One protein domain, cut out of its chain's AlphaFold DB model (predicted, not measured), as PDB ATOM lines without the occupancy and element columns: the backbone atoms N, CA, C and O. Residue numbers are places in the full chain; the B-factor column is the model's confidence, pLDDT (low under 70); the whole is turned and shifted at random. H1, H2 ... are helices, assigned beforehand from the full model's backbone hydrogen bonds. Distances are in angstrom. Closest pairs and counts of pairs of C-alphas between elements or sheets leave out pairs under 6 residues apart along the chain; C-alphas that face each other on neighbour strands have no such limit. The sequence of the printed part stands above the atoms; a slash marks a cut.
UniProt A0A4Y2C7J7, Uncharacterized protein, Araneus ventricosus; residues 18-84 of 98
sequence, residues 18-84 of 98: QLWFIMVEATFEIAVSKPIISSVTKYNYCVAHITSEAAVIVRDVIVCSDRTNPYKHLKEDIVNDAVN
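Overview. This is residues 18 to 84 of the 98 residues of an uncharacterized protein of Araneus ventricosus (UniProt A0A4Y2C7J7). Two helices, H2 and H5, meet near their first ends and spread as a V, with H1 on one side of it and the short H4 on the other. The short H3 and H4 fold the chain back from the far end of H2 towards H5, while the loop from H1 to H2 makes one end of the longest axis. The printed part has 67 residues with five named helices, H1 to H5 in order, and no named strand: all helix. It is compact, with a radius of gyration of the C-alphas of 11.9 A and spans of 35 by 24 by 19 A.

Arrangement. Start with H1, residues 18 to 29, and look ahead to the hub, H5, residues 70 to 83: they only just touch, with 3 pairs of C-alphas within 8 A, the closest those of Gln 18 and Val 79 at 6.0 A. They run opposite ways at a shallow tilt of 24 degrees. Next comes H2, residues 39 to 49, which touches H5 at a steep tilt of 48 degrees, the same way; their closest C-alphas, Tyr 43 and Tyr 71, are 4.5 A apart. H3, residues 52 to 57, is apart from H5. H4, residues 59 to 63, touches H5, with the C-alphas of Val 61 and Leu 74 closest at 6.2 A. In H1, H2, H4 and H5 every O i to N i+4 pair is within hydrogen-bond range; in H3, 1 of 2.

Along the chain. Find C-alpha 18 at (134.804, 116.144, 144.586), where H1 begins; it runs 16.8 A. H2 spans 15.7 A, H3 9.0 A and H4 6.0 A. H5 runs 20.1 A to C-alpha 83 at (134.654, 110.494, 152.823).

Size, cuts and confidence. The two farthest C-alphas, Ser 33 and Asn 84, are 37.8 A apart. The printed part has no cut and no long link; residue 84 alone has pLDDT under 70.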
ATOM      1  N   GLN A  18     135.033 116.667 145.933       95.38
ATOM      2  CA  GLN A  18     134.804 116.144 144.586       95.38
ATOM      3  C   GLN A  18     134.171 117.196 143.664       95.38
ATOM      4  O   GLN A  18     134.609 117.344 142.524       95.38
ATOM      5  N   LEU A  19     133.182 117.953 144.157       95.94
ATOM      6  CA  LEU A  19     132.558 119.034 143.394       95.94
ATOM      7  C   LEU A  19     133.567 120.148 143.106       95.94
ATOM      8  O   LEU A  19     133.631 120.636 141.980       95.94
ATOM      9  N   TRP A  20     134.388 120.510 144.096       96.75
ATOM     10  CA  TRP A  20     135.432 121.513 143.903       96.75
ATOM     11  C   TRP A  20     136.418 121.109 142.799       96.75
ATOM     12  O   TRP A  20     136.662 121.901 141.891       96.75
ATOM     13  N   PHE A  21     136.912 119.865 142.804       97.31
ATOM     14  CA  PHE A  21     137.803 119.378 141.745       97.31
ATOM     15  C   PHE A  21     137.145 119.393 140.361       97.31
ATOM     16  O   PHE A  21     137.798 119.786 139.399       97.31
ATOM     17  N   ILE A  22     135.861 119.034 140.246       97.31
ATOM     18  CA  ILE A  22     135.124 119.114 138.970       97.31
ATOM     19  C   ILE A  22     135.079 120.561 138.455       97.31
ATOM     20  O   ILE A  22     135.334 120.812 137.277       97.31
ATOM     21  N   MET A  23     134.790 121.528 139.330       97.00
ATOM     22  CA  MET A  23     134.756 122.945 138.955       97.00
ATOM     23  C   MET A  23     136.141 123.455 138.543       97.00
ATOM     24  O   MET A  23     136.265 124.169 137.551       97.00
ATOM     25  N   VAL A  24     137.192 123.064 139.268       96.88
ATOM     26  CA  VAL A  24     138.584 123.381 138.922       96.88
ATOM     27  C   VAL A  24     138.961 122.802 137.555       96.88
ATOM     28  O   VAL A  24     139.507 123.515 136.717       96.88
ATOM     29  N   GLU A  25     138.620 121.542 137.283       96.81
ATOM     30  CA  GLU A  25     138.889 120.889 135.997       96.81
ATOM     31  C   GLU A  25     138.212 121.610 134.832       96.81
ATOM     32  O   GLU A  25     138.848 121.813 133.798       96.81
ATOM     33  N   ALA A  26     136.979 122.089 135.020       96.00
ATOM     34  CA  ALA A  26     136.302 122.909 134.022       96.00
ATOM     35  C   ALA A  26     137.073 124.208 133.721       96.00
ATOM     36  O   ALA A  26     137.191 124.589 132.559       96.00
ATOM     37  N   THR A  27     137.655 124.865 134.735       94.88
ATOM     38  CA  THR A  27     138.463 126.087 134.536       94.88
ATOM     39  C   THR A  27     139.772 125.815 133.797       94.88
ATOM     40  O   THR A  27     140.226 126.659 133.025       94.88
ATOM     41  N   PHE A  28     140.367 124.637 133.999       95.06
ATOM     42  CA  PHE A  28     141.563 124.210 133.278       95.06
ATOM     43  C   PHE A  28     141.287 123.949 131.801       95.06
ATOM     44  O   PHE A  28     142.145 124.255 130.979       95.06
ATOM     45  N   GLU A  29     140.112 123.419 131.469       94.81
ATOM     46  CA  GLU A  29     139.721 123.123 130.089       94.81
ATOM     47  C   GLU A  29     139.473 124.400 129.272       94.81
ATOM     48  O   GLU A  29     139.857 124.481 128.109       94.81
ATOM     49  N   ILE A  30     138.886 125.430 129.894       92.62
ATOM     50  CA  ILE A  30     138.518 126.693 129.227       92.62
ATOM     51  C   ILE A  30     139.545 127.820 129.419       92.62
ATOM     52  O   ILE A  30     139.240 128.990 129.174       92.62
ATOM     53  N   ALA A  31     140.749 127.504 129.904       90.25
ATOM     54  CA  ALA A  31     141.782 128.499 130.178       90.25
ATOM     55  C   ALA A  31     142.163 129.291 128.906       90.25
ATOM     56  O   ALA A  31     142.460 128.713 127.864       90.25
ATOM     57  N   VAL A  32     142.175 130.628 129.022       81.00
ATOM     58  CA  VAL A  32     142.152 131.582 127.889       81.00
ATOM     59  C   VAL A  32     143.288 131.387 126.882       81.00
ATOM     60  O   VAL A  32     143.038 131.412 125.681       81.00
ATOM     61  N   SER A  33     144.530 131.198 127.342       81.31
ATOM     62  CA  SER A  33     145.674 131.043 126.430       81.31
ATOM     63  C   SER A  33     145.755 129.623 125.852       81.31
ATOM     64  O   SER A  33     146.086 129.452 124.682       81.31
ATOM     65  N   LYS A  34     145.489 128.600 126.677       86.81
ATOM     66  CA  LYS A  34     145.410 127.178 126.302       86.81
ATOM     67  C   LYS A  34     144.899 126.327 127.471       86.81
ATOM     68  O   LYS A  34     145.173 126.694 128.620       86.81
ATOM     69  N   PRO A  35     144.298 125.151 127.203       91.06
ATOM     70  CA  PRO A  35     143.942 124.204 128.249       91.06
ATOM     71  C   PRO A  35     145.145 123.794 129.104       91.06
ATOM     72  O   PRO A  35     146.252 123.555 128.604       91.06
ATOM     73  N   ILE A  36     144.924 123.668 130.409       93.94
ATOM     74  CA  ILE A  36     145.934 123.158 131.335       93.94
ATOM     75  C   ILE A  36     145.837 121.640 131.369       93.94
ATOM     76  O   ILE A  36     144.912 121.073 131.941       93.94
ATOM     77  N   ILE A  37     146.839 120.976 130.794       93.62
ATOM     78  CA  ILE A  37     146.910 119.508 130.710       93.62
ATOM     79  C   ILE A  37     147.980 118.893 131.621       93.62
ATOM     80  O   ILE A  37     147.862 117.736 132.017       93.62
ATOM     81  N   SER A  38     149.009 119.662 131.988       93.56
ATOM     82  CA  SER A  38     150.126 119.187 132.813       93.56
ATOM     83  C   SER A  38     149.661 118.863 134.232       93.56
ATOM     84  O   SER A  38     149.164 119.743 134.936       93.56
ATOM     85  N   SER A  39     149.875 117.618 134.672       94.25
ATOM     86  CA  SER A  39     149.549 117.175 136.036       94.25
ATOM     87  C   SER A  39     150.244 118.037 137.096       94.25
ATOM     88  O   SER A  39     149.603 118.490 138.040       94.25
ATOM     89  N   VAL A  40     151.522 118.371 136.895       93.88
ATOM     90  CA  VAL A  40     152.282 119.245 137.809       93.88
ATOM     91  C   VAL A  40     151.664 120.643 137.882       93.88
ATOM     92  O   VAL A  40     151.516 121.204 138.964       93.88
ATOM     93  N   THR A  41     151.249 121.206 136.744       93.94
ATOM     94  CA  THR A  41     150.621 122.534 136.715       93.94
ATOM     95  C   THR A  41     149.260 122.520 137.410       93.94
ATOM     96  O   THR A  41     149.007 123.392 138.238       93.94
ATOM     97  N   LYS A  42     148.410 121.517 137.138       95.25
ATOM     98  CA  LYS A  42     147.119 121.348 137.827       95.25
ATOM     99  C   LYS A  42     147.306 121.222 139.340       95.25
ATOM    100  O   LYS A  42     146.621 121.902 140.097       95.25
ATOM    101  N   TYR A  43     148.267 120.400 139.768       95.31
ATOM    102  CA  TYR A  43     148.629 120.233 141.176       95.31
ATOM    103  C   TYR A  43     149.004 121.571 141.826       95.31
ATOM    104  O   TYR A  43     148.420 121.928 142.846       95.31
ATOM    105  N   ASN A  44     149.902 122.348 141.208       94.44
ATOM    106  CA  ASN A  44     150.342 123.635 141.754       94.44
ATOM    107  C   ASN A  44     149.182 124.631 141.909       94.44
ATOM    108  O   ASN A  44     149.089 125.303 142.934       94.44
ATOM    109  N   TYR A  45     148.270 124.694 140.930       95.50
ATOM    110  CA  TYR A  45     147.063 125.521 141.035       95.50
ATOM    111  C   TYR A  45     146.174 125.091 142.202       95.50
ATOM    112  O   TYR A  45     145.722 125.946 142.962       95.50
ATOM    113  N   CYS A  46     145.938 123.787 142.364       95.56
ATOM    114  CA  CYS A  46     145.130 123.274 143.464       95.56
ATOM    115  C   CYS A  46     145.765 123.574 144.822       95.56
ATOM    116  O   CYS A  46     145.094 124.148 145.672       95.56
ATOM    117  N   VAL A  47     147.048 123.251 145.018       94.50
ATOM    118  CA  VAL A  47     147.754 123.489 146.289       94.50
ATOM    119  C   VAL A  47     147.726 124.966 146.680       94.50
ATOM    120  O   VAL A  47     147.465 125.273 147.838       94.50
ATOM    121  N   ALA A  48     147.903 125.878 145.720       94.50
ATOM    122  CA  ALA A  48     147.841 127.317 145.972       94.50
ATOM    123  C   ALA A  48     146.458 127.822 146.436       94.50
ATOM    124  O   ALA A  48     146.371 128.923 146.971       94.50
ATOM    125  N   HIS A  49     145.390 127.044 146.227       95.31
ATOM    126  CA  HIS A  49     144.013 127.428 146.563       95.31
ATOM    127  C   HIS A  49     143.394 126.602 147.696       95.31
ATOM    128  O   HIS A  49     142.270 126.893 148.103       95.31
ATOM    129  N   ILE A  50     144.098 125.601 148.233       94.25
ATOM    130  CA  ILE A  50     143.680 124.915 149.461       94.25
ATOM    131  C   ILE A  50     143.826 125.902 150.630       94.25
ATOM    132  O   ILE A  50     144.863 126.548 150.778       94.25
ATOM    133  N   THR A  51     142.790 126.039 151.467       92.56
ATOM    134  CA  THR A  51     142.855 126.941 152.630       92.56
ATOM    135  C   THR A  51     143.866 126.442 153.659       92.56
ATOM    136  O   THR A  51     144.166 125.249 153.719       92.56
ATOM    137  N   SER A  52     144.378 127.335 154.509       91.00
ATOM    138  CA  SER A  52     145.378 126.962 155.522       91.00
ATOM    139  C   SER A  52     144.865 125.871 156.467       91.00
ATOM    140  O   SER A  52     145.593 124.938 156.794       91.00
ATOM    141  N   GLU A  53     143.591 125.936 156.852       89.56
ATOM    142  CA  GLU A  53     142.939 124.956 157.722       89.56
ATOM    143  C   GLU A  53     142.883 123.575 157.060       89.56
ATOM    144  O   GLU A  53     143.226 122.569 157.680       89.56
ATOM    145  N   ALA A  54     142.507 123.519 155.781       88.50
ATOM    146  CA  ALA A  54     142.460 122.271 155.028       88.50
ATOM    147  C   ALA A  54     143.860 121.719 154.720       88.50
ATOM    148  O   ALA A  54     144.062 120.505 154.767       88.50
ATOM    149  N   ALA A  55     144.839 122.590 154.461       90.94
ATOM    150  CA  ALA A  55     146.221 122.203 154.202       90.94
ATOM    151  C   ALA A  55     146.850 121.475 155.399       90.94
ATOM    152  O   ALA A  55     147.630 120.546 155.206       90.94
ATOM    153  N   VAL A  56     146.485 121.845 156.633       89.00
ATOM    154  CA  VAL A  56     146.918 121.125 157.843       89.00
ATOM    155  C   VAL A  56     146.343 119.706 157.880       89.00
ATOM    156  O   VAL A  56     147.061 118.769 158.227       89.00
ATOM    157  N   ILE A  57     145.078 119.528 157.486       84.94
ATOM    158  CA  ILE A  57     144.400 118.220 157.480       84.94
ATOM    159  C   ILE A  57     145.032 117.291 156.435       84.94
ATOM    160  O   ILE A  57     145.376 116.148 156.738       84.94
ATOM    161  N   VAL A  58     145.239 117.803 155.221       86.56
ATOM    162  CA  VAL A  58     145.743 117.038 154.067       86.56
ATOM    163  C   VAL A  58     147.257 117.188 153.878       86.56
ATOM    164  O   VAL A  58     147.787 116.904 152.807       86.56
ATOM    165  N   ARG A  59     147.981 117.624 154.919       90.38
ATOM    166  CA  ARG A  59     149.424 117.914 154.867       90.38
ATOM    167  C   ARG A  59     150.220 116.771 154.257       90.38
ATOM    168  O   ARG A  59     151.062 117.010 153.398       90.38
ATOM    169  N   ASP A  60     149.958 115.546 154.702       86.56
ATOM    170  CA  ASP A  60     150.712 114.376 154.245       86.56
ATOM    171  C   ASP A  60     150.474 114.105 152.755       86.56
ATOM    172  O   ASP A  60     151.406 113.724 152.057       86.56
ATOM    173  N   VAL A  61     149.275 114.400 152.240       86.69
ATOM    174  CA  VAL A  61     148.959 114.312 150.805       86.69
ATOM    175  C   VAL A  61     149.796 115.311 150.006       86.69
ATOM    176  O   VAL A  61     150.322 114.986 148.945       86.69
ATOM    177  N   ILE A  62     149.947 116.535 150.521       89.69
ATOM    178  CA  ILE A  62     150.707 117.597 149.851       89.69
ATOM    179  C   ILE A  62     152.217 117.316 149.924       89.69
ATOM    180  O   ILE A  62     152.908 117.451 148.918       89.69
ATOM    181  N   VAL A  63     152.735 116.918 151.089       88.25
ATOM    182  CA  VAL A  63     154.179 116.728 151.332       88.25
ATOM    183  C   VAL A  63     154.707 115.417 150.740       88.25
ATOM    184  O   VAL A  63     155.832 115.391 150.241       88.25
ATOM    185  N   CYS A  64     153.918 114.340 150.771       77.69
ATOM    186  CA  CYS A  64     154.328 113.009 150.312       77.69
ATOM    187  C   CYS A  64     153.826 112.668 148.899       77.69
ATOM    188  O   CYS A  64     153.850 111.498 148.521       77.69
ATOM    189  N   SER A  65     153.363 113.651 148.117       70.81
ATOM    190  CA  SER A  65     152.761 113.392 146.804       70.81
ATOM    191  C   SER A  65     153.723 112.655 145.861       70.81
ATOM    192  O   SER A  65     154.848 113.121 145.637       70.81
ATOM    193  N   ASP A  66     153.266 111.553 145.254       75.25
ATOM    194  CA  ASP A  66     153.975 110.892 144.152       75.25
ATOM    195  C   ASP A  66     154.185 111.890 143.002       75.25
ATOM    196  O   ASP A  66     153.256 112.556 142.533       75.25
ATOM    197  N   ARG A  67     155.434 111.994 142.538       73.81
ATOM    198  CA  ARG A  67     155.847 112.939 141.497       73.81
ATOM    199  C   ARG A  67     155.407 112.526 140.092       73.81
ATOM    200  O   ARG A  67     155.469 113.355 139.188       73.81
ATOM    201  N   THR A  68     154.957 111.288 139.897       85.75
ATOM    202  CA  THR A  68     154.586 110.753 138.579       85.75
ATOM    203  C   THR A  68     153.262 111.331 138.079       85.75
ATOM    204  O   THR A  68     153.151 111.724 136.918       85.75
ATOM    205  N   ASN A  69     152.249 111.426 138.949       87.12
ATOM    206  CA  ASN A  69     150.959 112.039 138.619       87.12
ATOM    207  C   ASN A  69     150.368 112.805 139.819       87.12
ATOM    208  O   ASN A  69     149.320 112.420 140.349       87.12
ATOM    209  N   PRO A  70     151.025 113.894 140.253       92.00
ATOM    210  CA  PRO A  70     150.741 114.549 141.528       92.00
ATOM    211  C   PRO A  70     149.301 115.064 141.636       92.00
ATOM    212  O   PRO A  70     148.705 114.996 142.707       92.00
ATOM    213  N   TYR A  71     148.695 115.515 140.532       94.81
ATOM    214  CA  TYR A  71     147.303 115.967 140.539       94.81
ATOM    215  C   TYR A  71     146.308 114.835 140.825       94.81
ATOM    216  O   TYR A  71     145.369 115.022 141.597       94.81
ATOM    217  N   LYS A  72     146.514 113.657 140.220       93.06
ATOM    218  CA  LYS A  72     145.631 112.502 140.419       93.06
ATOM    219  C   LYS A  72     145.645 112.060 141.884       93.06
ATOM    220  O   LYS A  72     144.578 111.930 142.472       93.06
ATOM    221  N   HIS A  73     146.837 111.907 142.461       91.25
ATOM    222  CA  HIS A  73     146.993 111.514 143.863       91.25
ATOM    223  C   HIS A  73     146.399 112.550 144.816       91.25
ATOM    224  O   HIS A  73     145.611 112.190 145.682       91.25
ATOM    225  N   LEU A  74     146.672 113.843 144.594       93.50
ATOM    226  CA  LEU A  74     146.075 114.920 145.386       93.50
ATOM    227  C   LEU A  74     144.540 114.839 145.389       93.50
ATOM    228  O   LEU A  74     143.917 114.948 146.443       93.50
ATOM    229  N   LYS A  75     143.924 114.638 144.218       94.38
ATOM    230  CA  LYS A  75     142.467 114.532 144.085       94.38
ATOM    231  C   LYS A  75     141.916 113.303 144.800       94.38
ATOM    232  O   LYS A  75     140.961 113.430 145.563       94.38
ATOM    233  N   GLU A  76     142.487 112.131 144.540       92.38
ATOM    234  CA  GLU A  76     142.028 110.870 145.124       92.38
ATOM    235  C   GLU A  76     142.144 110.896 146.648       92.38
ATOM    236  O   GLU A  76     141.171 110.589 147.335       92.38
ATOM    237  N   ASP A  77     143.277 111.341 147.183       90.38
ATOM    238  CA  ASP A  77     143.523 111.343 148.623       90.38
ATOM    239  C   ASP A  77     142.646 112.362 149.358       90.38
ATOM    240  O   ASP A  77     142.018 112.007 150.352       90.38
ATOM    241  N   ILE A  78     142.499 113.596 148.848       91.69
ATOM    242  CA  ILE A  78     141.618 114.603 149.473       91.69
ATOM    243  C   ILE A  78     140.151 114.146 149.458       91.69
ATOM    244  O   ILE A  78     139.434 114.324 150.443       91.69
ATOM    245  N   VAL A  79     139.686 113.552 148.353       91.56
ATOM    246  CA  VAL A  79     138.313 113.027 148.264       91.56
ATOM    247  C   VAL A  79     138.121 111.842 149.216       91.56
ATOM    248  O   VAL A  79     137.105 111.771 149.907       91.56
ATOM    249  N   ASN A  80     139.101 110.941 149.302       88.00
ATOM    250  CA  ASN A  80     139.059 109.790 150.201       88.00
ATOM    251  C   ASN A  80     139.082 110.194 151.681       88.00
ATOM    252  O   ASN A  80     138.330 109.621 152.470       88.00
ATOM    253  N   ASP A  81     139.904 111.174 152.057       82.31
ATOM    254  CA  ASP A  81     140.002 111.673 153.432       82.31
ATOM    255  C   ASP A  81     138.708 112.360 153.881       82.31
ATOM    256  O   ASP A  81     138.272 112.173 155.018       82.31
ATOM    257  N   ALA A  82     138.040 113.095 152.984       80.25
ATOM    258  CA  ALA A  82     136.748 113.709 153.283       80.25
ATOM    259  C   ALA A  82     135.624 112.676 153.464       80.25
ATOM    260  O   ALA A  82     134.759 112.850 154.323       80.25
ATOM    261  N   VAL A  83     135.636 111.585 152.689       74.94
ATOM    262  CA  VAL A  83     134.654 110.494 152.823       74.94
ATOM    263  C   VAL A  83     134.961 109.604 154.033       74.94
ATOM    264  O   VAL A  83     134.039 109.078 154.657       74.94
ATOM    265  N   ASN A  84     136.237 109.421 154.388       67.25
ATOM    266  CA  ASN A  84     136.647 108.509 155.454       67.25
ATOM    267  C   ASN A  84     137.723 109.106 156.385       67.25
ATOM    268  O   ASN A  84     138.868 108.640 156.390       67.25
TER     269      ASN A  84